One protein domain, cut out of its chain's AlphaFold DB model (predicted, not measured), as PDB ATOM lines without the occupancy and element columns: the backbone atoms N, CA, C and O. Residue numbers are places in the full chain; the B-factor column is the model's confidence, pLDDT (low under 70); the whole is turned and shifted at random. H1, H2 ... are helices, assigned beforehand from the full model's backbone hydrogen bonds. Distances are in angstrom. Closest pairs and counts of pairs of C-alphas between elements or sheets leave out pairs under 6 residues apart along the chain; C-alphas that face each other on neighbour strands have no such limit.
ATOM      1  N   TYR A  70     -15.313 -46.457 -11.318       97.88
ATOM      2  CA  TYR A  70     -14.271 -47.450 -11.060       97.88
ATOM      3  C   TYR A  70     -14.833 -48.747 -10.459       97.88
ATOM      4  O   TYR A  70     -14.481 -49.834 -10.918       97.88
ATOM      5  N   ASP A  71     -15.769 -48.661  -9.510       97.81
ATOM      6  CA  ASP A  71     -16.424 -49.849  -8.950       97.81
ATOM      7  C   ASP A  71     -17.206 -50.621 -10.025       97.81
ATOM      8  O   ASP A  71     -17.118 -51.847 -10.091       97.81
ATOM      9  N   HIS A  72     -17.923 -49.937 -10.920       97.75
ATOM     10  CA  HIS A  72     -18.609 -50.590 -12.043       97.75
ATOM     11  C   HIS A  72     -17.633 -51.299 -12.995       97.75
ATOM     12  O   HIS A  72     -17.909 -52.419 -13.437       97.75
ATOM     13  N   SER A  73     -16.472 -50.691 -13.260       96.81
ATOM     14  CA  SER A  73     -15.398 -51.301 -14.053       96.81
ATOM     15  C   SER A  73     -14.882 -52.593 -13.415       96.81
ATOM     16  O   SER A  73     -14.804 -53.626 -14.087       96.81
ATOM     17  N   LEU A  74     -14.633 -52.583 -12.100       94.75
ATOM     18  CA  LEU A  74     -14.230 -53.775 -11.343       94.75
ATOM     19  C   LEU A  74     -15.285 -54.895 -11.387       94.75
ATOM     20  O   LEU A  74     -14.933 -56.074 -11.364       94.75
ATOM     21  N   HIS A  75     -16.569 -54.545 -11.509       95.44
ATOM     22  CA  HIS A  75     -17.673 -55.497 -11.685       95.44
ATOM     23  C   HIS A  75     -17.934 -55.891 -13.153       95.44
ATOM     24  O   HIS A  75     -18.903 -56.597 -13.443       95.44
ATOM     25  N   GLY A  76     -17.059 -55.496 -14.082       95.25
ATOM     26  CA  GLY A  76     -17.049 -55.963 -15.469       95.25
ATOM     27  C   GLY A  76     -17.662 -55.009 -16.496       95.25
ATOM     28  O   GLY A  76     -17.681 -55.354 -17.684       95.25
ATOM     29  N   ASP A  77     -18.123 -53.818 -16.099       97.06
ATOM     30  CA  ASP A  77     -18.549 -52.790 -17.052       97.06
ATOM     31  C   ASP A  77     -17.336 -52.107 -17.698       97.06
ATOM     32  O   ASP A  77     -16.806 -51.100 -17.230       97.06
ATOM     33  N   LYS A  78     -16.925 -52.638 -18.850       92.31
ATOM     34  CA  LYS A  78     -15.793 -52.124 -19.638       92.31
ATOM     35  C   LYS A  78     -16.002 -50.710 -20.192       92.31
ATOM     36  O   LYS A  78     -15.072 -50.154 -20.772       92.31
ATOM     37  N   THR A  79     -17.209 -50.160 -20.080       95.12
ATOM     38  CA  THR A  79     -17.555 -48.818 -20.561       95.12
ATOM     39  C   THR A  79     -17.649 -47.785 -19.444       95.12
ATOM     40  O   THR A  79     -17.771 -46.598 -19.741       95.12
ATOM     41  N   ALA A  80     -17.535 -48.209 -18.180       97.50
ATOM     42  CA  ALA A  80     -17.652 -47.320 -17.031       97.50
ATOM     43  C   ALA A  80     -16.510 -46.293 -16.953       97.50
ATOM     44  O   ALA A  80     -16.733 -45.137 -16.594       97.50
ATOM     45  N   LEU A  81     -15.290 -46.683 -17.340       98.25
ATOM     46  CA  LEU A  81     -14.149 -45.771 -17.408       98.25
ATOM     47  C   LEU A  81     -14.012 -45.139 -18.792       98.25
ATOM     48  O   LEU A  81     -14.013 -45.820 -19.819       98.25
ATOM     49  N   SER A  82     -13.801 -43.822 -18.812       98.44
ATOM     50  CA  SER A  82     -13.401 -43.119 -20.032       98.44
ATOM     51  C   SER A  82     -12.019 -43.592 -20.519       98.44
ATOM     52  O   SER A  82     -11.203 -44.033 -19.707       98.44
ATOM     53  N   PRO A  83     -11.677 -43.422 -21.812       98.44
ATOM     54  CA  PRO A  83     -10.346 -43.777 -22.309       98.44
ATOM     55  C   PRO A  83      -9.193 -43.063 -21.586       98.44
ATOM     56  O   PRO A  83      -8.101 -43.613 -21.499       98.44
ATOM     57  N   ALA A  84      -9.413 -41.842 -21.085       98.75
ATOM     58  CA  ALA A  84      -8.425 -41.119 -20.281       98.75
ATOM     59  C   ALA A  84      -8.256 -41.753 -18.894       98.75
ATOM     60  O   ALA A  84      -7.136 -42.018 -18.475       98.75
ATOM     61  N   ALA A  85      -9.368 -42.090 -18.232       98.75
ATOM     62  CA  ALA A  85      -9.340 -42.765 -16.938       98.75
ATOM     63  C   ALA A  85      -8.672 -44.148 -17.017       98.75
ATOM     64  O   ALA A  85      -7.923 -44.495 -16.118       98.75
ATOM     65  N   GLN A  86      -8.856 -44.902 -18.106       98.50
ATOM     66  CA  GLN A  86      -8.162 -46.184 -18.313       98.50
ATOM     67  C   GLN A  86      -6.639 -46.016 -18.448       98.50
ATOM     68  O   GLN A  86      -5.872 -46.826 -17.933       98.50
ATOM     69  N   ARG A  87      -6.171 -44.957 -19.128       98.69
ATOM     70  CA  ARG A  87      -4.730 -44.641 -19.183       98.69
ATOM     71  C   ARG A  87      -4.201 -44.205 -17.819       98.69
ATOM     72  O   ARG A  87      -3.122 -44.636 -17.429       98.69
ATOM     73  N   GLY A  88      -4.975 -43.400 -17.091       98.69
ATOM     74  CA  GLY A  88      -4.656 -42.980 -15.729       98.69
ATOM     75  C   GLY A  88      -4.569 -44.144 -14.751       98.69
ATOM     76  O   GLY A  88      -3.626 -44.211 -13.974       98.69
ATOM     77  N   GLU A  89      -5.504 -45.088 -14.835       98.31
ATOM     78  CA  GLU A  89      -5.513 -46.331 -14.061       98.31
ATOM     79  C   GLU A  89      -4.235 -47.142 -14.317       98.31
ATOM     80  O   GLU A  89      -3.567 -47.561 -13.374       98.31
ATOM     81  N   ALA A  90      -3.840 -47.303 -15.585       98.31
ATOM     82  CA  ALA A  90      -2.619 -48.022 -15.943       98.31
ATOM     83  C   ALA A  90      -1.343 -47.347 -15.408       98.31
ATOM     84  O   ALA A  90      -0.397 -48.037 -15.036       98.31
ATOM     85  N   LEU A  91      -1.308 -46.011 -15.360       98.44
ATOM     86  CA  LEU A  91      -0.213 -45.263 -14.740       98.44
ATOM     87  C   LEU A  91      -0.214 -45.420 -13.213       98.44
ATOM     88  O   LEU A  91       0.845 -45.595 -12.620       98.44
ATOM     89  N   PHE A  92      -1.394 -45.366 -12.593       98.50
ATOM     90  CA  PHE A  92      -1.582 -45.436 -11.145       98.50
ATOM     91  C   PHE A  92      -1.190 -46.801 -10.562       98.50
ATOM     92  O   PHE A  92      -0.517 -46.864  -9.536       98.50
ATOM     93  N   PHE A  93      -1.593 -47.889 -11.224       97.69
ATOM     94  CA  PHE A  93      -1.256 -49.264 -10.833       97.69
ATOM     95  C   PHE A  93       0.058 -49.771 -11.446       97.69
ATOM     96  O   PHE A  93       0.377 -50.953 -11.331       97.69
ATOM     97  N   GLY A  94       0.795 -48.907 -12.147       96.19
ATOM     98  CA  GLY A  94       2.082 -49.236 -12.743       96.19
ATOM     99  C   GLY A  94       3.259 -48.748 -11.901       96.19
ATOM    100  O   GLY A  94       3.173 -47.751 -11.188       96.19
ATOM    101  N   GLU A  95       4.414 -49.375 -12.108       95.06
ATOM    102  CA  GLU A  95       5.685 -49.042 -11.435       95.06
ATOM    103  C   GLU A  95       6.279 -47.684 -11.874       95.06
ATOM    104  O   GLU A  95       7.368 -47.297 -11.473       95.06
ATOM    105  N   LYS A  96       5.609 -46.942 -12.773       95.06
ATOM    106  CA  LYS A  96       6.063 -45.593 -13.151       95.06
ATOM    107  C   LYS A  96       5.748 -44.574 -12.055       95.06
ATOM    108  O   LYS A  96       6.560 -43.689 -11.813       95.06
ATOM    109  N   LEU A  97       4.540 -44.644 -11.486       96.94
ATOM    110  CA  LEU A  97       4.065 -43.685 -10.482       96.94
ATOM    111  C   LEU A  97       4.013 -44.279  -9.073       96.94
ATOM    112  O   LEU A  97       3.835 -43.523  -8.121       96.94
ATOM    113  N   GLU A  98       4.101 -45.607  -8.947       96.25
ATOM    114  CA  GLU A  98       4.194 -46.336  -7.675       96.25
ATOM    115  C   GLU A  98       3.014 -46.109  -6.705       96.25
ATOM    116  O   GLU A  98       3.052 -46.502  -5.538       96.25
ATOM    117  N   CYS A  99       1.909 -45.519  -7.182       97.88
ATOM    118  CA  CYS A  99       0.792 -45.087  -6.337       97.88
ATOM    119  C   CYS A  99       0.123 -46.267  -5.618       97.88
ATOM    120  O   CYS A  99      -0.302 -46.146  -4.467       97.88
ATOM    121  N   SER A 100       0.043 -47.424  -6.283       96.38
ATOM    122  CA  SER A 100      -0.602 -48.616  -5.740       96.38
ATOM    123  C   SER A 100       0.173 -49.311  -4.619       96.38
ATOM    124  O   SER A 100      -0.414 -50.158  -3.954       96.38
ATOM    125  N   HIS A 101       1.437 -48.978  -4.334       95.31
ATOM    126  CA  HIS A 101       2.111 -49.578  -3.168       95.31
ATOM    127  C   HIS A 101       1.417 -49.195  -1.859       95.31
ATOM    128  O   HIS A 101       1.218 -50.053  -1.003       95.31
ATOM    129  N   CYS A 102       0.932 -47.954  -1.762       96.69
ATOM    130  CA  CYS A 102       0.179 -47.468  -0.603       96.69
ATOM    131  C   CYS A 102      -1.333 -47.408  -0.877       96.69
ATOM    132  O   CYS A 102      -2.139 -47.774  -0.026       96.69
ATOM    133  N   HIS A 103      -1.763 -46.992  -2.071       97.31
ATOM    134  CA  HIS A 103      -3.184 -46.812  -2.391       97.31
ATOM    135  C   HIS A 103      -3.773 -48.009  -3.149       97.31
ATOM    136  O   HIS A 103      -4.168 -47.905  -4.310       97.31
ATOM    137  N   ASN A 104      -3.855 -49.166  -2.487       92.50
ATOM    138  CA  ASN A 104      -4.349 -50.416  -3.081       92.50
ATOM    139  C   ASN A 104      -5.628 -50.965  -2.442       92.50
ATOM    140  O   ASN A 104      -6.224 -50.403  -1.522       92.50
ATOM    141  N   GLY A 105      -6.054 -52.109  -2.974       89.62
ATOM    142  CA  GLY A 105      -7.164 -52.875  -2.450       89.62
ATOM    143  C   GLY A 105      -8.504 -52.178  -2.647       89.62
ATOM    144  O   GLY A 105      -8.647 -51.196  -3.375       89.62
ATOM    145  N   LEU A 106      -9.514 -52.716  -1.968       88.56
ATOM    146  CA  LEU A 106     -10.899 -52.287  -2.125       88.56
ATOM    147  C   LEU A 106     -11.113 -50.814  -1.733       88.56
ATOM    148  O   LEU A 106     -11.975 -50.155  -2.303       88.56
ATOM    149  N   ASN A 107     -10.335 -50.285  -0.787       91.12
ATOM    150  CA  ASN A 107     -10.478 -48.909  -0.305       91.12
ATOM    151  C   ASN A 107      -9.411 -47.949  -0.844       91.12
ATOM    152  O   ASN A 107      -9.416 -46.791  -0.434       91.12
ATOM    153  N   LEU A 108      -8.527 -48.388  -1.747       95.62
ATOM    154  CA  LEU A 108      -7.414 -47.572  -2.258       95.62
ATOM    155  C   LEU A 108      -6.568 -46.984  -1.115       95.62
ATOM    156  O   LEU A 108      -6.266 -45.793  -1.073       95.62
ATOM    157  N   THR A 109      -6.254 -47.856  -0.160       95.00
ATOM    158  CA  THR A 109      -5.399 -47.644   1.008       95.00
ATOM    159  C   THR A 109      -4.902 -49.009   1.474       95.00
ATOM    160  O   THR A 109      -5.640 -49.996   1.454       95.00
ATOM    161  N   ASP A 110      -3.668 -49.062   1.939       93.06
ATOM    162  CA  ASP A 110      -3.050 -50.217   2.580       93.06
ATOM    163  C   ASP A 110      -3.463 -50.383   4.056       93.06
ATOM    164  O   ASP A 110      -3.107 -51.368   4.707       93.06
ATOM    165  N   ASN A 111      -4.299 -49.482   4.582       89.81
ATOM    166  CA  ASN A 111      -4.898 -49.581   5.912       89.81
ATOM    167  C   ASN A 111      -6.324 -50.136   5.853       89.81
ATOM    168  O   ASN A 111      -7.307 -49.427   6.070       89.81
ATOM    169  N   ILE A 112      -6.448 -51.435   5.569       84.44
ATOM    170  CA  ILE A 112      -7.738 -52.137   5.609       84.44
ATOM    171  C   ILE A 112      -7.811 -53.027   6.855       84.44
ATOM    172  O   ILE A 112      -6.959 -53.888   7.077       84.44
ATOM    173  N   ARG A 113      -8.883 -52.869   7.641       83.69
ATOM    174  CA  ARG A 113      -9.279 -53.773   8.733       83.69
ATOM    175  C   ARG A 113     -10.638 -54.401   8.454       83.69
ATOM    176  O   ARG A 113     -11.655 -53.718   8.404       83.69
ATOM    177  N   ALA A 114     -10.664 -55.728   8.350       82.62
ATOM    178  CA  ALA A 114     -11.892 -56.522   8.358       82.62
ATOM    179  C   ALA A 114     -12.057 -57.255   9.699       82.62
ATOM    180  O   ALA A 114     -11.073 -57.509  10.395       82.62
ATOM    181  N   ALA A 115     -13.290 -57.652  10.036       83.94
ATOM    182  CA  ALA A 115     -13.639 -58.273  11.323       83.94
ATOM    183  C   ALA A 115     -12.775 -59.492  11.709       83.94
ATOM    184  O   ALA A 115     -12.547 -59.726  12.892       83.94
ATOM    185  N   ASN A 116     -12.271 -60.234  10.719       83.62
ATOM    186  CA  ASN A 116     -11.477 -61.450  10.921       83.62
ATOM    187  C   ASN A 116     -10.003 -61.285  10.509       83.62
ATOM    188  O   ASN A 116      -9.314 -62.280  10.297       83.62
ATOM    189  N   MET A 117      -9.514 -60.052  10.341       82.00
ATOM    190  CA  MET A 117      -8.133 -59.818   9.917       82.00
ATOM    191  C   MET A 117      -7.191 -59.795  11.135       82.00
ATOM    192  O   MET A 117      -7.345 -58.926  11.992       82.00
ATOM    193  N   PRO A 118      -6.199 -60.703  11.226       78.88
ATOM    194  CA  PRO A 118      -5.445 -60.926  12.466       78.88
ATOM    195  C   PRO A 118      -4.332 -59.905  12.729       78.88
ATOM    196  O   PRO A 118      -3.804 -59.845  13.834       78.88
ATOM    197  N   PHE A 119      -3.942 -59.126  11.723       77.44
ATOM    198  CA  PHE A 119      -2.843 -58.161  11.843       77.44
ATOM    199  C   PHE A 119      -3.328 -56.835  12.491       77.44
ATOM    200  O   PHE A 119      -4.494 -56.746  12.887       77.44
ATOM    201  N   PRO A 120      -2.502 -55.800  12.644       74.50
ATOM    202  CA  PRO A 120      -2.953 -54.418  12.848       74.50
ATOM    203  C   PRO A 120      -2.906 -53.600  11.540       74.50
ATOM    204  O   PRO A 120      -2.408 -54.089  10.528       74.50
ATOM    205  N   GLU A 121      -3.468 -52.387  11.537       75.12
ATOM    206  CA  GLU A 121      -3.188 -51.381  10.492       75.12
ATOM    207  C   GLU A 121      -1.763 -50.858  10.681       75.12
ATOM    208  O   GLU A 121      -1.376 -50.538  11.807       75.12
ATOM    209  N   THR A 122      -0.976 -50.807   9.607       79.62
ATOM    210  CA  THR A 122       0.448 -50.438   9.673       79.62
ATOM    211  C   THR A 122       0.909 -49.545   8.520       79.62
ATOM    212  O   THR A 122       2.100 -49.264   8.441       79.62
ATOM    213  N   GLY A 123       0.011 -49.110   7.631       90.75
ATOM    214  CA  GLY A 123       0.355 -48.264   6.485       90.75
ATOM    215  C   GLY A 123       0.535 -46.811   6.914       90.75
ATOM    216  O   GLY A 123      -0.392 -46.006   6.822       90.75
ATOM    217  N   PHE A 124       1.701 -46.482   7.460       96.25
ATOM    218  CA  PHE A 124       2.064 -45.117   7.826       96.25
ATOM    219  C   PHE A 124       3.323 -44.713   7.071       96.25
ATOM    220  O   PHE A 124       4.366 -45.348   7.228       96.25
ATOM    221  N   HIS A 125       3.237 -43.635   6.297       98.00
ATOM    222  CA  HIS A 125       4.288 -43.242   5.363       98.00
ATOM    223  C   HIS A 125       4.615 -41.766   5.511       98.00
ATOM    224  O   HIS A 125       3.730 -40.925   5.681       98.00
ATOM    225  N   ASN A 126       5.904 -41.449   5.432       98.56
ATOM    226  CA  ASN A 126       6.367 -40.084   5.259       98.56
ATOM    227  C   ASN A 126       6.551 -39.854   3.759       98.56
ATOM    228  O   ASN A 126       7.370 -40.506   3.122       98.56
ATOM    229  N   THR A 127       5.781 -38.936   3.180       98.50
ATOM    230  CA  THR A 127       5.816 -38.669   1.732       98.50
ATOM    231  C   THR A 127       6.740 -37.507   1.363       98.50
ATOM    232  O   THR A 127       6.682 -36.989   0.251       98.50
ATOM    233  N   GLY A 128       7.579 -37.050   2.299       98.38
ATOM    234  CA  GLY A 128       8.507 -35.944   2.083       98.38
ATOM    235  C   GLY A 128       7.816 -34.596   1.866       98.38
ATOM    236  O   GLY A 128       8.313 -33.777   1.092       98.38
ATOM    237  N   LEU A 129       6.677 -34.342   2.519       98.50
ATOM    238  CA  LEU A 129       5.943 -33.076   2.393       98.50
ATOM    239  C   LEU A 129       6.720 -31.884   2.979       98.50
ATOM    240  O   LEU A 129       6.663 -30.775   2.435       98.50
ATOM    241  N   TYR A 130       7.473 -32.139   4.052       98.56
ATOM    242  CA  TYR A 130       8.310 -31.179   4.771       98.56
ATOM    243  C   TYR A 130       9.684 -31.769   5.100       98.56
ATOM    244  O   TYR A 130       9.857 -32.985   5.118       98.56
ATOM    245  N   ASN A 131      10.659 -30.889   5.332       98.25
ATOM    246  CA  ASN A 131      12.002 -31.206   5.820       98.25
ATOM    247  C   ASN A 131      12.604 -29.936   6.455       98.25
ATOM    248  O   ASN A 131      13.494 -29.296   5.894       98.25
ATOM    249  N   GLU A 132      12.034 -29.476   7.569       97.50
ATOM    250  CA  GLU A 132      12.305 -28.131   8.105       97.50
ATOM    251  C   GLU A 132      13.738 -27.935   8.617       97.50
ATOM    252  O   GLU A 132      14.219 -26.806   8.646       97.50
ATOM    253  N   ASP A 133      14.437 -29.010   8.976       97.12
ATOM    254  CA  ASP A 133      15.788 -28.967   9.545       97.12
ATOM    255  C   ASP A 133      16.845 -29.710   8.707       97.12
ATOM    256  O   ASP A 133      18.004 -29.824   9.119       97.12
ATOM    257  N   GLY A 134      16.452 -30.242   7.544       97.56
ATOM    258  CA  GLY A 134      17.302 -31.084   6.698       97.56
ATOM    259  C   GLY A 134      17.543 -32.498   7.229       97.56
ATOM    260  O   GLY A 134      18.351 -33.228   6.659       97.56
ATOM    261  N   LYS A 135      16.882 -32.896   8.320       97.44
ATOM    262  CA  LYS A 135      17.018 -34.212   8.964       97.44
ATOM    263  C   LYS A 135      15.691 -34.959   9.062       97.44
ATOM    264  O   LYS A 135      15.628 -36.004   9.701       97.44
ATOM    265  N   GLY A 136      14.660 -34.445   8.402       97.19
ATOM    266  CA  GLY A 136      13.357 -35.074   8.277       97.19
ATOM    267  C   GLY A 136      12.252 -34.447   9.117       97.19
ATOM    268  O   GLY A 136      11.138 -34.963   9.069       97.19
ATOM    269  N   ALA A 137      12.522 -33.350   9.837       97.44
ATOM    270  CA  ALA A 137      11.526 -32.708  10.689       97.44
ATOM    271  C   ALA A 137      10.310 -32.203   9.897       97.44
ATOM    272  O   ALA A 137      10.449 -31.530   8.866       97.44
ATOM    273  N   TYR A 138       9.124 -32.503  10.423       98.06
ATOM    274  CA  TYR A 138       7.870 -31.857  10.053       98.06
ATOM    275  C   TYR A 138       7.606 -30.654  10.976       98.06
ATOM    276  O   TYR A 138       8.272 -30.521  12.011       98.06
ATOM    277  N   PRO A 139       6.667 -29.758  10.611       97.06
ATOM    278  CA  PRO A 139       6.311 -28.615  11.440       97.06
ATOM    279  C   PRO A 139       5.989 -29.030  12.875       97.06
ATOM    280  O   PRO A 139       5.279 -30.004  13.105       97.06
ATOM    281  N   ALA A 140       6.441 -28.249  13.859       94.81
ATOM    282  CA  ALA A 140       6.259 -28.565  15.284       94.81
ATOM    283  C   ALA A 140       4.787 -28.707  15.730       94.81
ATOM    284  O   ALA A 140       4.511 -29.194  16.825       94.81
ATOM    285  N   SER A 141       3.840 -28.246  14.910       93.50
ATOM    286  CA  SER A 141       2.407 -28.434  15.127       93.50
ATOM    287  C   SER A 141       1.918 -29.848  14.815       93.50
ATOM    288  O   SER A 141       0.863 -30.220  15.323       93.50
ATOM    289  N   ASP A 142       2.634 -30.616  13.990       95.94
ATOM    290  CA  ASP A 142       2.227 -31.961  13.588       95.94
ATOM    291  C   ASP A 142       3.428 -32.846  13.209       95.94
ATOM    292  O   ASP A 142       3.980 -32.768  12.111       95.94
ATOM    293  N   HIS A 143       3.807 -33.735  14.128       97.06
ATOM    294  CA  HIS A 143       4.863 -34.728  13.909       97.06
ATOM    295  C   HIS A 143       4.340 -36.051  13.317       97.06
ATOM    296  O   HIS A 143       5.106 -37.012  13.188       97.06
ATOM    297  N   GLY A 144       3.044 -36.147  12.999       96.81
ATOM    298  CA  GLY A 144       2.405 -37.383  12.560       96.81
ATOM    299  C   GLY A 144       2.447 -38.477  13.630       96.81
ATOM    300  O   GLY A 144       2.252 -38.222  14.826       96.81
ATOM    301  N   LEU A 145       2.721 -39.714  13.209       96.56
ATOM    302  CA  LEU A 145       2.723 -40.910  14.058       96.56
ATOM    303  C   LEU A 145       3.664 -40.797  15.271       96.56
ATOM    304  O   LEU A 145       3.333 -41.308  16.346       96.56
ATOM    305  N   ARG A 146       4.785 -40.072  15.149       97.56
ATOM    306  CA  ARG A 146       5.707 -39.815  16.269       97.56
ATOM    307  C   ARG A 146       5.015 -39.199  17.483       97.56
ATOM    308  O   ARG A 146       5.415 -39.495  18.607       97.56
ATOM    309  N   THR A 147       3.974 -38.388  17.298       95.19
ATOM    310  CA  THR A 147       3.213 -37.787  18.410       95.19
ATOM    311  C   THR A 147       2.627 -38.854  19.342       95.19
ATOM    312  O   THR A 147       2.492 -38.631  20.543       95.19
ATOM    313  N   VAL A 148       2.308 -40.032  18.798       93.88
ATOM    314  CA  VAL A 148       1.752 -41.167  19.543       93.88
ATOM    315  C   VAL A 148       2.851 -42.120  20.013       93.88
ATOM    316  O   VAL A 148       2.797 -42.598  21.146       93.88
ATOM    317  N   THR A 149       3.837 -42.423  19.164       95.75
ATOM    318  CA  THR A 149       4.840 -43.464  19.456       95.75
ATOM    319  C   THR A 149       6.049 -42.948  20.235       95.75
ATOM    320  O   THR A 149       6.681 -43.711  20.961       95.75
ATOM    321  N   GLY A 150       6.394 -41.668  20.081       96.62
ATOM    322  CA  GLY A 150       7.627 -41.063  20.586       96.62
ATOM    323  C   GLY A 150       8.893 -41.438  19.803       96.62
ATOM    324  O   GLY A 150       9.960 -40.889  20.084       96.62
ATOM    325  N   ASN A 151       8.801 -42.331  18.813       97.44
ATOM    326  CA  ASN A 151       9.951 -42.798  18.042       97.44
ATOM    327  C   ASN A 151      10.336 -41.779  16.966       97.44
ATOM    328  O   ASN A 151       9.506 -41.363  16.165       97.44
ATOM    329  N   ALA A 152      11.618 -41.413  16.904       96.56
ATOM    330  CA  ALA A 152      12.108 -40.450  15.916       96.56
ATOM    331  C   ALA A 152      11.963 -40.943  14.463       96.56
ATOM    332  O   ALA A 152      11.774 -40.135  13.564       96.56
ATOM    333  N   GLU A 153      12.004 -42.258  14.235       96.38
ATOM    334  CA  GLU A 153      11.815 -42.863  12.907       96.38
ATOM    335  C   GLU A 153      10.368 -42.768  12.394       96.38
ATOM    336  O   GLU A 153      10.120 -43.055  11.226       96.38
ATOM    337  N   ASP A 154       9.414 -42.373  13.242       97.44
ATOM    338  CA  ASP A 154       8.008 -42.173  12.871       97.44
ATOM    339  C   ASP A 154       7.673 -40.706  12.553       97.44
ATOM    340  O   ASP A 154       6.505 -40.365  12.356       97.44
ATOM    341  N   GLU A 155       8.683 -39.831  12.509       98.38
ATOM    342  CA  GLU A 155       8.523 -38.417  12.166       98.38
ATOM    343  C   GLU A 155       7.884 -38.253  10.785       98.38
ATOM    344  O   GLU A 155       8.356 -38.800   9.782       98.38
ATOM    345  N   GLY A 156       6.800 -37.476  10.738       98.25
ATOM    346  CA  GLY A 156       6.123 -37.138   9.493       98.25
ATOM    347  C   GLY A 156       5.452 -38.325   8.806       98.25
ATOM    348  O   GLY A 156       5.088 -38.208   7.638       98.25
ATOM    349  N   LYS A 157       5.299 -39.470   9.490       98.31
ATOM    350  CA  LYS A 157       4.507 -40.585   8.972       98.31
ATOM    351  C   LYS A 157       3.029 -40.353   9.249       98.31
ATOM    352  O   LYS A 157       2.626 -40.204  10.403       98.31
ATOM    353  N   PHE A 158       2.223 -40.407   8.200       98.12
ATOM    354  CA  PHE A 158       0.768 -40.313   8.273       98.12
ATOM    355  C   PHE A 158       0.141 -41.577   7.708       98.12
ATOM    356  O   PHE A 158       0.755 -42.276   6.901       98.12
ATOM    357  N   ARG A 159      -1.066 -41.893   8.176       96.69
ATOM    358  CA  ARG A 159      -1.829 -43.028   7.655       96.69
ATOM    359  C   ARG A 159      -2.109 -42.784   6.174       96.69
ATOM    360  O   ARG A 159      -2.498 -41.683   5.829       96.69
ATOM    361  N   THR A 160      -2.010 -43.797   5.323       96.75
ATOM    362  CA  THR A 160      -2.475 -43.673   3.934       96.75
ATOM    363  C   THR A 160      -3.997 -43.497   3.892       96.75
ATOM    364  O   THR A 160      -4.743 -44.433   4.205       96.75
ATOM    365  N   GLU A 161      -4.502 -42.328   3.503       95.50
ATOM    366  CA  GLU A 161      -5.942 -42.124   3.317       95.50
ATOM    367  C   GLU A 161      -6.507 -42.889   2.107       95.50
ATOM    368  O   GLU A 161      -5.828 -43.147   1.113       95.50
ATOM    369  N   SER A 162      -7.795 -43.240   2.188       96.38
ATOM    370  CA  SER A 162      -8.543 -43.761   1.040       96.38
ATOM    371  C   SER A 162      -8.680 -42.687  -0.039       96.38
ATOM    372  O   SER A 162      -8.996 -41.541   0.270       96.38
ATOM    373  N   LEU A 163      -8.530 -43.078  -1.308       98.06
ATOM    374  CA  LEU A 163      -8.762 -42.186  -2.452       98.06
ATOM    375  C   LEU A 163     -10.214 -42.175  -2.960       98.06
ATOM    376  O   LEU A 163     -10.518 -41.519  -3.959       98.06
ATOM    377  N   ARG A 164     -11.139 -42.885  -2.304       97.81
ATOM    378  CA  ARG A 164     -12.564 -42.831  -2.668       97.81
ATOM    379  C   ARG A 164     -13.091 -41.409  -2.469       97.81
ATOM    380  O   ARG A 164     -12.911 -40.825  -1.406       97.81
ATOM    381  N   ASN A 165     -13.753 -40.862  -3.490       98.12
ATOM    382  CA  ASN A 165     -14.237 -39.474  -3.536       98.12
ATOM    383  C   ASN A 165     -13.152 -38.379  -3.420       98.12
ATOM    384  O   ASN A 165     -13.492 -37.224  -3.162       98.12
ATOM    385  N   VAL A 166     -11.871 -38.691  -3.665       98.56
ATOM    386  CA  VAL A 166     -10.756 -37.732  -3.493       98.56
ATOM    387  C   VAL A 166     -10.908 -36.449  -4.323       98.56
ATOM    388  O   VAL A 166     -10.458 -35.376  -3.926       98.56
ATOM    389  N   ALA A 167     -11.611 -36.509  -5.456       98.12
ATOM    390  CA  ALA A 167     -11.905 -35.338  -6.280       98.12
ATOM    391  C   ALA A 167     -12.722 -34.247  -5.555       98.12
ATOM    392  O   ALA A 167     -12.751 -33.104  -6.007       98.12
ATOM    393  N   LEU A 168     -13.378 -34.581  -4.438       98.00
ATOM    394  CA  LEU A 168     -14.301 -33.706  -3.712       98.00
ATOM    395  C   LEU A 168     -13.797 -33.272  -2.332       98.00
ATOM    396  O   LEU A 168     -14.474 -32.503  -1.655       98.00
ATOM    397  N   THR A 169     -12.636 -33.763  -1.902       97.62
ATOM    398  CA  THR A 169     -12.149 -33.614  -0.521       97.62
ATOM    399  C   THR A 169     -10.893 -32.757  -0.427       97.62
ATOM    400  O   THR A 169     -10.094 -32.937   0.486       97.62
ATOM    401  N   GLY A 170     -10.694 -31.850  -1.387       97.25
ATOM    402  CA  GLY A 170      -9.641 -30.847  -1.296       97.25
ATOM    403  C   GLY A 170      -9.905 -29.830  -0.168       97.25
ATOM    404  O   GLY A 170     -11.059 -29.640   0.231       97.25
ATOM    405  N   PRO A 171      -8.871 -29.112   0.306       98.50
ATOM    406  CA  PRO A 171      -7.464 -29.264  -0.073       98.50
ATOM    407  C   PRO A 171      -6.845 -30.566   0.472       98.50
ATOM    408  O   PRO A 171      -7.434 -31.252   1.300       98.50
ATOM    409  N   TYR A 172      -5.666 -30.921  -0.031       98.75
ATOM    410  CA  TYR A 172      -5.032 -32.230   0.123       98.75
ATOM    411  C   TYR A 172      -3.870 -32.223   1.119       98.75
ATOM    412  O   TYR A 172      -3.298 -31.173   1.421       98.75
ATOM    413  N   MET A 173      -3.475 -33.439   1.517       98.38
ATOM    414  CA  MET A 173      -2.536 -33.759   2.601       98.38
ATOM    415  C   MET A 173      -3.133 -33.531   3.996       98.38
ATOM    416  O   MET A 173      -4.223 -32.981   4.133       98.38
ATOM    417  N   HIS A 174      -2.424 -33.976   5.038       97.94
ATOM    418  CA  HIS A 174      -2.906 -33.928   6.426       97.94
ATOM    419  C   HIS A 174      -3.227 -32.506   6.922       97.94
ATOM    420  O   HIS A 174      -4.066 -32.330   7.800       97.94
ATOM    421  N   ASP A 175      -2.579 -31.493   6.343       97.62
ATOM    422  CA  ASP A 175      -2.676 -30.087   6.731       97.62
ATOM    423  C   ASP A 175      -3.375 -29.203   5.684       97.62
ATOM    424  O   ASP A 175      -3.431 -27.982   5.840       97.62
ATOM    425  N   GLY A 176      -3.885 -29.790   4.595       98.19
ATOM    426  CA  GLY A 176      -4.503 -29.037   3.504       98.19
ATOM    427  C   GLY A 176      -3.532 -28.122   2.744       98.19
ATOM    428  O   GLY A 176      -3.967 -27.174   2.087       98.19
ATOM    429  N   SER A 177      -2.219 -28.354   2.834       98.31
ATOM    430  CA  SER A 177      -1.207 -27.467   2.243       98.31
ATOM    431  C   SER A 177      -1.073 -27.571   0.720       98.31
ATOM    432  O   SER A 177      -0.317 -26.799   0.125       98.31
ATOM    433  N   ILE A 178      -1.777 -28.502   0.070       98.69
ATOM    434  CA  ILE A 178      -1.797 -28.637  -1.392       98.69
ATOM    435  C   ILE A 178      -3.225 -28.454  -1.903       98.69
ATOM    436  O   ILE A 178      -4.131 -29.182  -1.519       98.69
ATOM    437  N   ALA A 179      -3.445 -27.478  -2.783       98.50
ATOM    438  CA  ALA A 179      -4.796 -27.061  -3.154       98.50
ATOM    439  C   ALA A 179      -5.487 -27.990  -4.164       98.50
ATOM    440  O   ALA A 179      -6.708 -28.131  -4.124       98.50
ATOM    441  N   THR A 180      -4.732 -28.592  -5.089       98.88
ATOM    442  CA  THR A 180      -5.292 -29.310  -6.244       98.88
ATOM    443  C   THR A 180      -4.676 -30.699  -6.413       98.88
ATOM    444  O   THR A 180      -3.508 -30.902  -6.091       98.88
ATOM    445  N   LEU A 181      -5.431 -31.651  -6.982       98.81
ATOM    446  CA  LEU A 181      -4.883 -32.959  -7.381       98.81
ATOM    447  C   LEU A 181      -3.749 -32.826  -8.402       98.81
ATOM    448  O   LEU A 181      -2.848 -33.660  -8.432       98.81
ATOM    449  N   HIS A 182      -3.782 -31.778  -9.230       98.81
ATOM    450  CA  HIS A 182      -2.693 -31.474 -10.152       98.81
ATOM    451  C   HIS A 182      -1.401 -31.195  -9.385       98.81
ATOM    452  O   HIS A 182      -0.409 -31.872  -9.627       98.81
ATOM    453  N   ASP A 183      -1.436 -30.309  -8.387       98.81
ATOM    454  CA  ASP A 183      -0.262 -29.985  -7.569       98.81
ATOM    455  C   ASP A 183       0.216 -31.184  -6.735       98.81
ATOM    456  O   ASP A 183       1.421 -31.366  -6.550       98.81
ATOM    457  N   VAL A 184      -0.705 -32.042  -6.274       98.81
ATOM    458  CA  VAL A 184      -0.353 -33.309  -5.610       98.81
ATOM    459  C   VAL A 184       0.543 -34.156  -6.521       98.81
ATOM    460  O   VAL A 184       1.563 -34.679  -6.074       98.81
ATOM    461  N   LEU A 185       0.214 -34.255  -7.808       98.81
ATOM    462  CA  LEU A 185       1.002 -35.022  -8.772       98.81
ATOM    463  C   LEU A 185       2.270 -34.268  -9.204       98.81
ATOM    464  O   LEU A 185       3.364 -34.814  -9.099       98.81
ATOM    465  N   ALA A 186       2.136 -33.025  -9.663       98.56
ATOM    466  CA  ALA A 186       3.182 -32.273 -10.358       98.56
ATOM    467  C   ALA A 186       4.210 -31.601  -9.435       98.56
ATOM    468  O   ALA A 186       5.368 -31.414  -9.819       98.56
ATOM    469  N   ALA A 187       3.790 -31.188  -8.236       98.19
ATOM    470  CA  ALA A 187       4.628 -30.432  -7.305       98.19
ATOM    471  C   ALA A 187       5.063 -31.252  -6.083       98.19
ATOM    472  O   ALA A 187       6.017 -30.865  -5.407       98.19
ATOM    473  N   HIS A 188       4.398 -32.378  -5.804       98.69
ATOM    474  CA  HIS A 188       4.743 -33.260  -4.688       98.69
ATOM    475  C   HIS A 188       5.273 -34.616  -5.156       98.69
ATOM    476  O   HIS A 188       6.479 -34.845  -5.068       98.69
ATOM    477  N   TYR A 189       4.422 -35.502  -5.684       98.69
ATOM    478  CA  TYR A 189       4.844 -36.878  -5.978       98.69
ATOM    479  C   TYR A 189       5.888 -36.963  -7.093       98.69
ATOM    480  O   TYR A 189       6.917 -37.601  -6.892       98.69
ATOM    481  N   SER A 190       5.726 -36.236  -8.207       98.50
ATOM    482  CA  SER A 190       6.711 -36.275  -9.302       98.50
ATOM    483  C   SER A 190       8.087 -35.721  -8.910       98.50
ATOM    484  O   SER A 190       9.039 -35.818  -9.682       98.50
ATOM    485  N   LYS A 191       8.198 -35.071  -7.746       98.38
ATOM    486  CA  LYS A 191       9.445 -34.514  -7.212       98.38
ATOM    487  C   LYS A 191      10.115 -35.418  -6.178       98.38
ATOM    488  O   LYS A 191      11.159 -35.028  -5.673       98.38
ATOM    489  N   GLY A 192       9.552 -36.588  -5.864       97.81
ATOM    490  CA  GLY A 192      10.024 -37.409  -4.741       97.81
ATOM    491  C   GLY A 192       9.649 -36.801  -3.382       97.81
ATOM    492  O   GLY A 192      10.380 -36.937  -2.402       97.81
ATOM    493  N   GLY A 193       8.515 -36.094  -3.330       98.25
ATOM    494  CA  GLY A 193       8.053 -35.316  -2.183       98.25
ATOM    495  C   GLY A 193       8.369 -33.825  -2.323       98.25
ATOM    496  O   GLY A 193       9.451 -33.430  -2.756       98.25
ATOM    497  N   ARG A 194       7.430 -32.957  -1.925       98.31
ATOM    498  CA  ARG A 194       7.530 -31.491  -2.070       98.31
ATOM    499  C   ARG A 194       8.823 -30.917  -1.480       98.31
ATOM    500  O   ARG A 194       9.414 -30.006  -2.065       98.31
ATOM    501  N   SER A 195       9.281 -31.462  -0.349       98.00
ATOM    502  CA  SER A 195      10.513 -31.032   0.327       98.00
ATOM    503  C   SER A 195      11.769 -31.158  -0.535       98.00
ATOM    504  O   SER A 195      12.675 -30.345  -0.369       98.00
ATOM    505  N   ALA A 196      11.803 -32.076  -1.510       97.69
ATOM    506  CA  ALA A 196      12.945 -32.280  -2.404       97.69
ATOM    507  C   ALA A 196      13.333 -31.016  -3.190       97.69
ATOM    508  O   ALA A 196      14.502 -30.807  -3.505       97.69
ATOM    509  N   THR A 197      12.364 -30.136  -3.457       96.38
ATOM    510  CA  THR A 197      12.581 -28.842  -4.131       96.38
ATOM    511  C   THR A 197      12.766 -27.665  -3.162       96.38
ATOM    512  O   THR A 197      12.942 -26.524  -3.589       96.38
ATOM    513  N   GLY A 198      12.710 -27.932  -1.856       95.31
ATOM    514  CA  GLY A 198      12.839 -26.953  -0.784       95.31
ATOM    515  C   GLY A 198      14.291 -26.659  -0.377       95.31
ATOM    516  O   GLY A 198      15.232 -27.282  -0.869       95.31
ATOM    517  N   PRO A 199      14.499 -25.723   0.565       95.81
ATOM    518  CA  PRO A 199      15.828 -25.228   0.943       95.81
ATOM    519  C   PRO A 199      16.739 -26.282   1.584       95.81
ATOM    520  O   PRO A 199      17.959 -26.136   1.544       95.81
ATOM    521  N   HIS A 200      16.163 -27.332   2.171       97.50
ATOM    522  CA  HIS A 200      16.910 -28.413   2.819       97.50
ATOM    523  C   HIS A 200      16.890 -29.719   2.017       97.50
ATOM    524  O   HIS A 200      17.407 -30.730   2.485       97.50
ATOM    525  N   GLY A 201      16.320 -29.681   0.810       96.62
ATOM    526  CA  GLY A 201      16.200 -30.827  -0.073       96.62
ATOM    527  C   GLY A 201      15.351 -31.960   0.497       96.62
ATOM    528  O   GLY A 201      14.521 -31.796   1.394       96.62
ATOM    529  N   GLU A 202      15.589 -33.131  -0.070       97.50
ATOM    530  CA  GLU A 202      14.905 -34.386   0.200       97.50
ATOM    531  C   GLU A 202      14.806 -34.750   1.690       97.50
ATOM    532  O   GLU A 202      15.806 -34.761   2.409       97.50
ATOM    533  N   ASN A 203      13.602 -35.110   2.150       98.31
ATOM    534  CA  ASN A 203      13.424 -35.672   3.488       98.31
ATOM    535  C   ASN A 203      14.100 -37.064   3.565       98.31
ATOM    536  O   ASN A 203      13.730 -37.946   2.785       98.31
ATOM    537  N   PRO A 204      15.056 -37.291   4.490       97.62
ATOM    538  CA  PRO A 204      15.769 -38.566   4.616       97.62
ATOM    539  C   PRO A 204      14.936 -39.702   5.234       97.62
ATOM    540  O   PRO A 204      15.369 -40.850   5.205       97.62
ATOM    541  N   LEU A 205      13.772 -39.395   5.813       98.06
ATOM    542  CA  LEU A 205      12.831 -40.354   6.400       98.06
ATOM    543  C   LEU A 205      11.661 -40.681   5.465       98.06
ATOM    544  O   LEU A 205      10.750 -41.402   5.872       98.06
ATOM    545  N   ARG A 206      11.645 -40.126   4.242       97.62
ATOM    546  CA  ARG A 206      10.584 -40.419   3.276       97.62
ATOM    547  C   ARG A 206      10.562 -41.905   2.925       97.62
ATOM    548  O   ARG A 206      11.588 -42.582   2.968       97.62
ATOM    549  N   ASP A 207       9.390 -42.391   2.555       97.44
ATOM    550  CA  ASP A 207       9.219 -43.758   2.087       97.44
ATOM    551  C   ASP A 207      10.022 -44.007   0.796       97.44
ATOM    552  O   ASP A 207      10.087 -43.148  -0.082       97.44
ATOM    553  N   GLN A 208      10.626 -45.191   0.689       95.06
ATOM    554  CA  GLN A 208      11.478 -45.594  -0.435       95.06
ATOM    555  C   GLN A 208      10.742 -45.665  -1.781       95.06
ATOM    556  O   GLN A 208      11.390 -45.668  -2.820       95.06
ATOM    557  N   PHE A 209       9.409 -45.766  -1.776       95.38
ATOM    558  CA  PHE A 209       8.607 -45.742  -3.004       95.38
ATOM    559  C   PHE A 209       8.314 -44.313  -3.487       95.38
ATOM    560  O   PHE A 209       7.768 -44.123  -4.571       95.38
ATOM    561  N   ILE A 210       8.686 -43.292  -2.707       97.19
ATOM    562  CA  ILE A 210       8.535 -41.881  -3.070       97.19
ATOM    563  C   ILE A 210       9.821 -41.399  -3.744       97.19
ATOM    564  O   ILE A 210      10.635 -40.667  -3.174       97.19
ATOM    565  N   GLU A 211       9.983 -41.830  -4.990       94.81
ATOM    566  CA  GLU A 211      11.073 -41.434  -5.882       94.81
ATOM    567  C   GLU A 211      10.577 -40.436  -6.942       94.81
ATOM    568  O   GLU A 211       9.403 -40.459  -7.325       94.81
ATOM    569  N   PRO A 212      11.434 -39.518  -7.424       96.94
ATOM    570  CA  PRO A 212      11.054 -38.589  -8.475       96.94
ATOM    571  C   PRO A 212      10.809 -39.327  -9.794       96.94
ATOM    572  O   PRO A 212      11.530 -40.255 -10.162       96.94
ATOM    573  N   PHE A 213       9.830 -38.849 -10.556       97.44
ATOM    574  CA  PHE A 213       9.492 -39.396 -11.864       97.44
ATOM    575  C   PHE A 213       9.110 -38.289 -12.844       97.44
ATOM    576  O   PHE A 213       8.560 -37.248 -12.473       97.44
ATOM    577  N   ASP A 214       9.362 -38.540 -14.127       97.44
ATOM    578  CA  ASP A 214       8.907 -37.662 -15.198       97.44
ATOM    579  C   ASP A 214       7.444 -37.954 -15.534       97.44
ATOM    580  O   ASP A 214       7.070 -39.077 -15.892       97.44
ATOM    581  N   ILE A 215       6.610 -36.918 -15.475       98.06
ATOM    582  CA  ILE A 215       5.202 -36.986 -15.855       98.06
ATOM    583  C   ILE A 215       4.845 -35.788 -16.732       98.06
ATOM    584  O   ILE A 215       5.210 -34.649 -16.444       98.06
ATOM    585  N   SER A 216       4.159 -36.051 -17.839       98.62
ATOM    586  CA  SER A 216       3.650 -35.000 -18.722       98.62
ATOM    587  C   SER A 216       2.289 -34.477 -18.255       98.62
ATOM    588  O   SER A 216       1.543 -35.176 -17.575       98.62
ATOM    589  N   GLU A 217       1.902 -33.279 -18.701       98.69
ATOM    590  CA  GLU A 217       0.559 -32.728 -18.442       98.69
ATOM    591  C   GLU A 217      -0.572 -33.636 -18.949       98.69
ATOM    592  O   GLU A 217      -1.636 -33.715 -18.341       98.69
ATOM    593  N   ALA A 218      -0.338 -34.362 -20.048       98.81
ATOM    594  CA  ALA A 218      -1.300 -35.328 -20.567       98.81
ATOM    595  C   ALA A 218      -1.467 -36.528 -19.620       98.81
ATOM    596  O   ALA A 218      -2.589 -36.949 -19.356       98.81
ATOM    597  N   GLU A 219      -0.365 -37.041 -19.069       98.81
ATOM    598  CA  GLU A 219      -0.401 -38.134 -18.093       98.81
ATOM    599  C   GLU A 219      -1.011 -37.687 -16.762       98.81
ATOM    600  O   GLU A 219      -1.810 -38.423 -16.192       98.81
ATOM    601  N   ILE A 220      -0.714 -36.467 -16.294       98.88
ATOM    602  CA  ILE A 220      -1.382 -35.882 -15.119       98.88
ATOM    603  C   ILE A 220      -2.896 -35.827 -15.351       98.88
ATOM    604  O   ILE A 220      -3.667 -36.257 -14.493       98.88
ATOM    605  N   ALA A 221      -3.333 -35.332 -16.511       98.94
ATOM    606  CA  ALA A 221      -4.752 -35.264 -16.848       98.94
ATOM    607  C   ALA A 221      -5.409 -36.656 -16.893       98.94
ATOM    608  O   ALA A 221      -6.537 -36.812 -16.421       98.94
ATOM    609  N   ASP A 222      -4.706 -37.667 -17.408       98.94
ATOM    610  CA  ASP A 222      -5.178 -39.052 -17.426       98.94
ATOM    611  C   ASP A 222      -5.312 -39.619 -15.998       98.94
ATOM    612  O   ASP A 222      -6.360 -40.172 -15.657       98.94
ATOM    613  N   VAL A 223      -4.316 -39.423 -15.124       98.88
ATOM    614  CA  VAL A 223      -4.381 -39.849 -13.711       98.88
ATOM    615  C   VAL A 223      -5.507 -39.127 -12.970       98.88
ATOM    616  O   VAL A 223      -6.275 -39.763 -12.256       98.88
ATOM    617  N   ILE A 224      -5.687 -37.822 -13.180       98.88
ATOM    618  CA  ILE A 224      -6.816 -37.081 -12.599       98.88
ATOM    619  C   ILE A 224      -8.154 -37.620 -13.123       98.88
ATOM    620  O   ILE A 224      -9.110 -37.726 -12.355       98.88
ATOM    621  N   ALA A 225      -8.250 -38.006 -14.399       98.94
ATOM    622  CA  ALA A 225      -9.451 -38.650 -14.930       98.94
ATOM    623  C   ALA A 225      -9.745 -39.984 -14.220       98.94
ATOM    624  O   ALA A 225     -10.911 -40.274 -13.942       98.94
ATOM    625  N   PHE A 226      -8.711 -40.757 -13.875       98.81
ATOM    626  CA  PHE A 226      -8.855 -41.945 -13.033       98.81
ATOM    627  C   PHE A 226      -9.309 -41.588 -11.609       98.81
ATOM    628  O   PHE A 226     -10.313 -42.125 -11.151       98.81
ATOM    629  N   LEU A 227      -8.671 -40.628 -10.937       98.75
ATOM    630  CA  LEU A 227      -9.066 -40.211  -9.583       98.75
ATOM    631  C   LEU A 227     -10.508 -39.678  -9.523       98.75
ATOM    632  O   LEU A 227     -11.241 -39.954  -8.577       98.75
ATOM    633  N   ASN A 228     -10.962 -38.978 -10.565       98.75
ATOM    634  CA  ASN A 228     -12.357 -38.550 -10.694       98.75
ATOM    635  C   ASN A 228     -13.324 -39.737 -10.812       98.75
ATOM    636  O   ASN A 228     -14.439 -39.672 -10.292       98.75
ATOM    637  N   SER A 229     -12.900 -40.830 -11.453       98.56
ATOM    638  CA  SER A 229     -13.701 -42.052 -11.594       98.56
ATOM    639  C   SER A 229     -13.938 -42.794 -10.271       98.56
ATOM    640  O   SER A 229     -14.797 -43.669 -10.222       98.56
ATOM    641  N   LEU A 230     -13.238 -42.400  -9.199       98.44
ATOM    642  CA  LEU A 230     -13.415 -42.901  -7.830       98.44
ATOM    643  C   LEU A 230     -14.541 -42.184  -7.066       98.44
ATOM    644  O   LEU A 230     -14.706 -42.393  -5.863       98.44
ATOM    645  N   THR A 231     -15.273 -41.286  -7.731       98.50
ATOM    646  CA  THR A 231     -16.358 -40.509  -7.126       98.50
ATOM    647  C   THR A 231     -17.688 -41.239  -7.274       98.50
ATOM    648  O   THR A 231     -18.143 -41.496  -8.388       98.50
ATOM    649  N   ASP A 232     -18.339 -41.525  -6.153       97.94
ATOM    650  CA  ASP A 232     -19.637 -42.195  -6.095       97.94
ATOM    651  C   ASP A 232     -20.768 -41.163  -6.010       97.94
ATOM    652  O   ASP A 232     -21.038 -40.575  -4.962       97.94
ATOM    653  N   GLN A 233     -21.453 -40.933  -7.129       96.81
ATOM    654  CA  GLN A 233     -22.553 -39.966  -7.186       96.81
ATOM    655  C   GLN A 233     -23.792 -40.429  -6.406       96.81
ATOM    656  O   GLN A 233     -24.552 -39.593  -5.903       96.81
ATOM    657  N   SER A 234     -23.993 -41.746  -6.281       96.19
ATOM    658  CA  SER A 234     -25.113 -42.307  -5.526       96.19
ATOM    659  C   SER A 234     -24.964 -41.985  -4.038       96.19
ATOM    660  O   SER A 234     -25.925 -41.548  -3.407       96.19
ATOM    661  N   PHE A 235     -23.743 -42.092  -3.504       96.56
ATOM    662  CA  PHE A 235     -23.416 -41.772  -2.120       96.56
ATOM    663  C   PHE A 235     -23.683 -40.296  -1.803       96.56
ATOM    664  O   PHE A 235     -24.367 -39.986  -0.828       96.56
TER     665      PHE A 235
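This is residues 70 to 235 of the 263 residues of the protein "Di-heme enzyme" of Komagataeibacter oboediens (UniProt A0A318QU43). There is little regular structure: long loops make most of the body, with H6 and H2 crossed near one end, H4 packed on H6, and residues 114 to 119 sticking out. The 166 printed residues include six named helices, H1 to H6, holding 44 residues, and no named strand; the class is all helix. The whole is compact, radius of gyration of the C-alphas 16.4 A, spanning 49 by 42 by 26 A.

H6, residues 217 to 228, measures 16.1 A and ends at C-alpha (-12.357, -38.550, -10.694). H2 is 83 to 92, 14.3 A; H4 181 to 189, 10.6 A; H5 194 to 197; H3 146 to 149. H1, 70 to 74, begins at (-14.271, -47.450, -11.060).

H6 touches H2, about perpendicular at 87 degrees; closest C-alphas Gly 88 and Val 223, 3.7 A. H6 touches H4 with residues 220 to 224 alone; closest C-alphas His 182 and Ile 220, 6.8 A. Every O i to N i+4 pair is within hydrogen-bond range in H1, H2 and H6, 3 of 5 in H4; H3 and H5 are too short.

The printed part has no cut; links H2-H3, H3-H4 and H5-H6 are long. No printed residue is under 70.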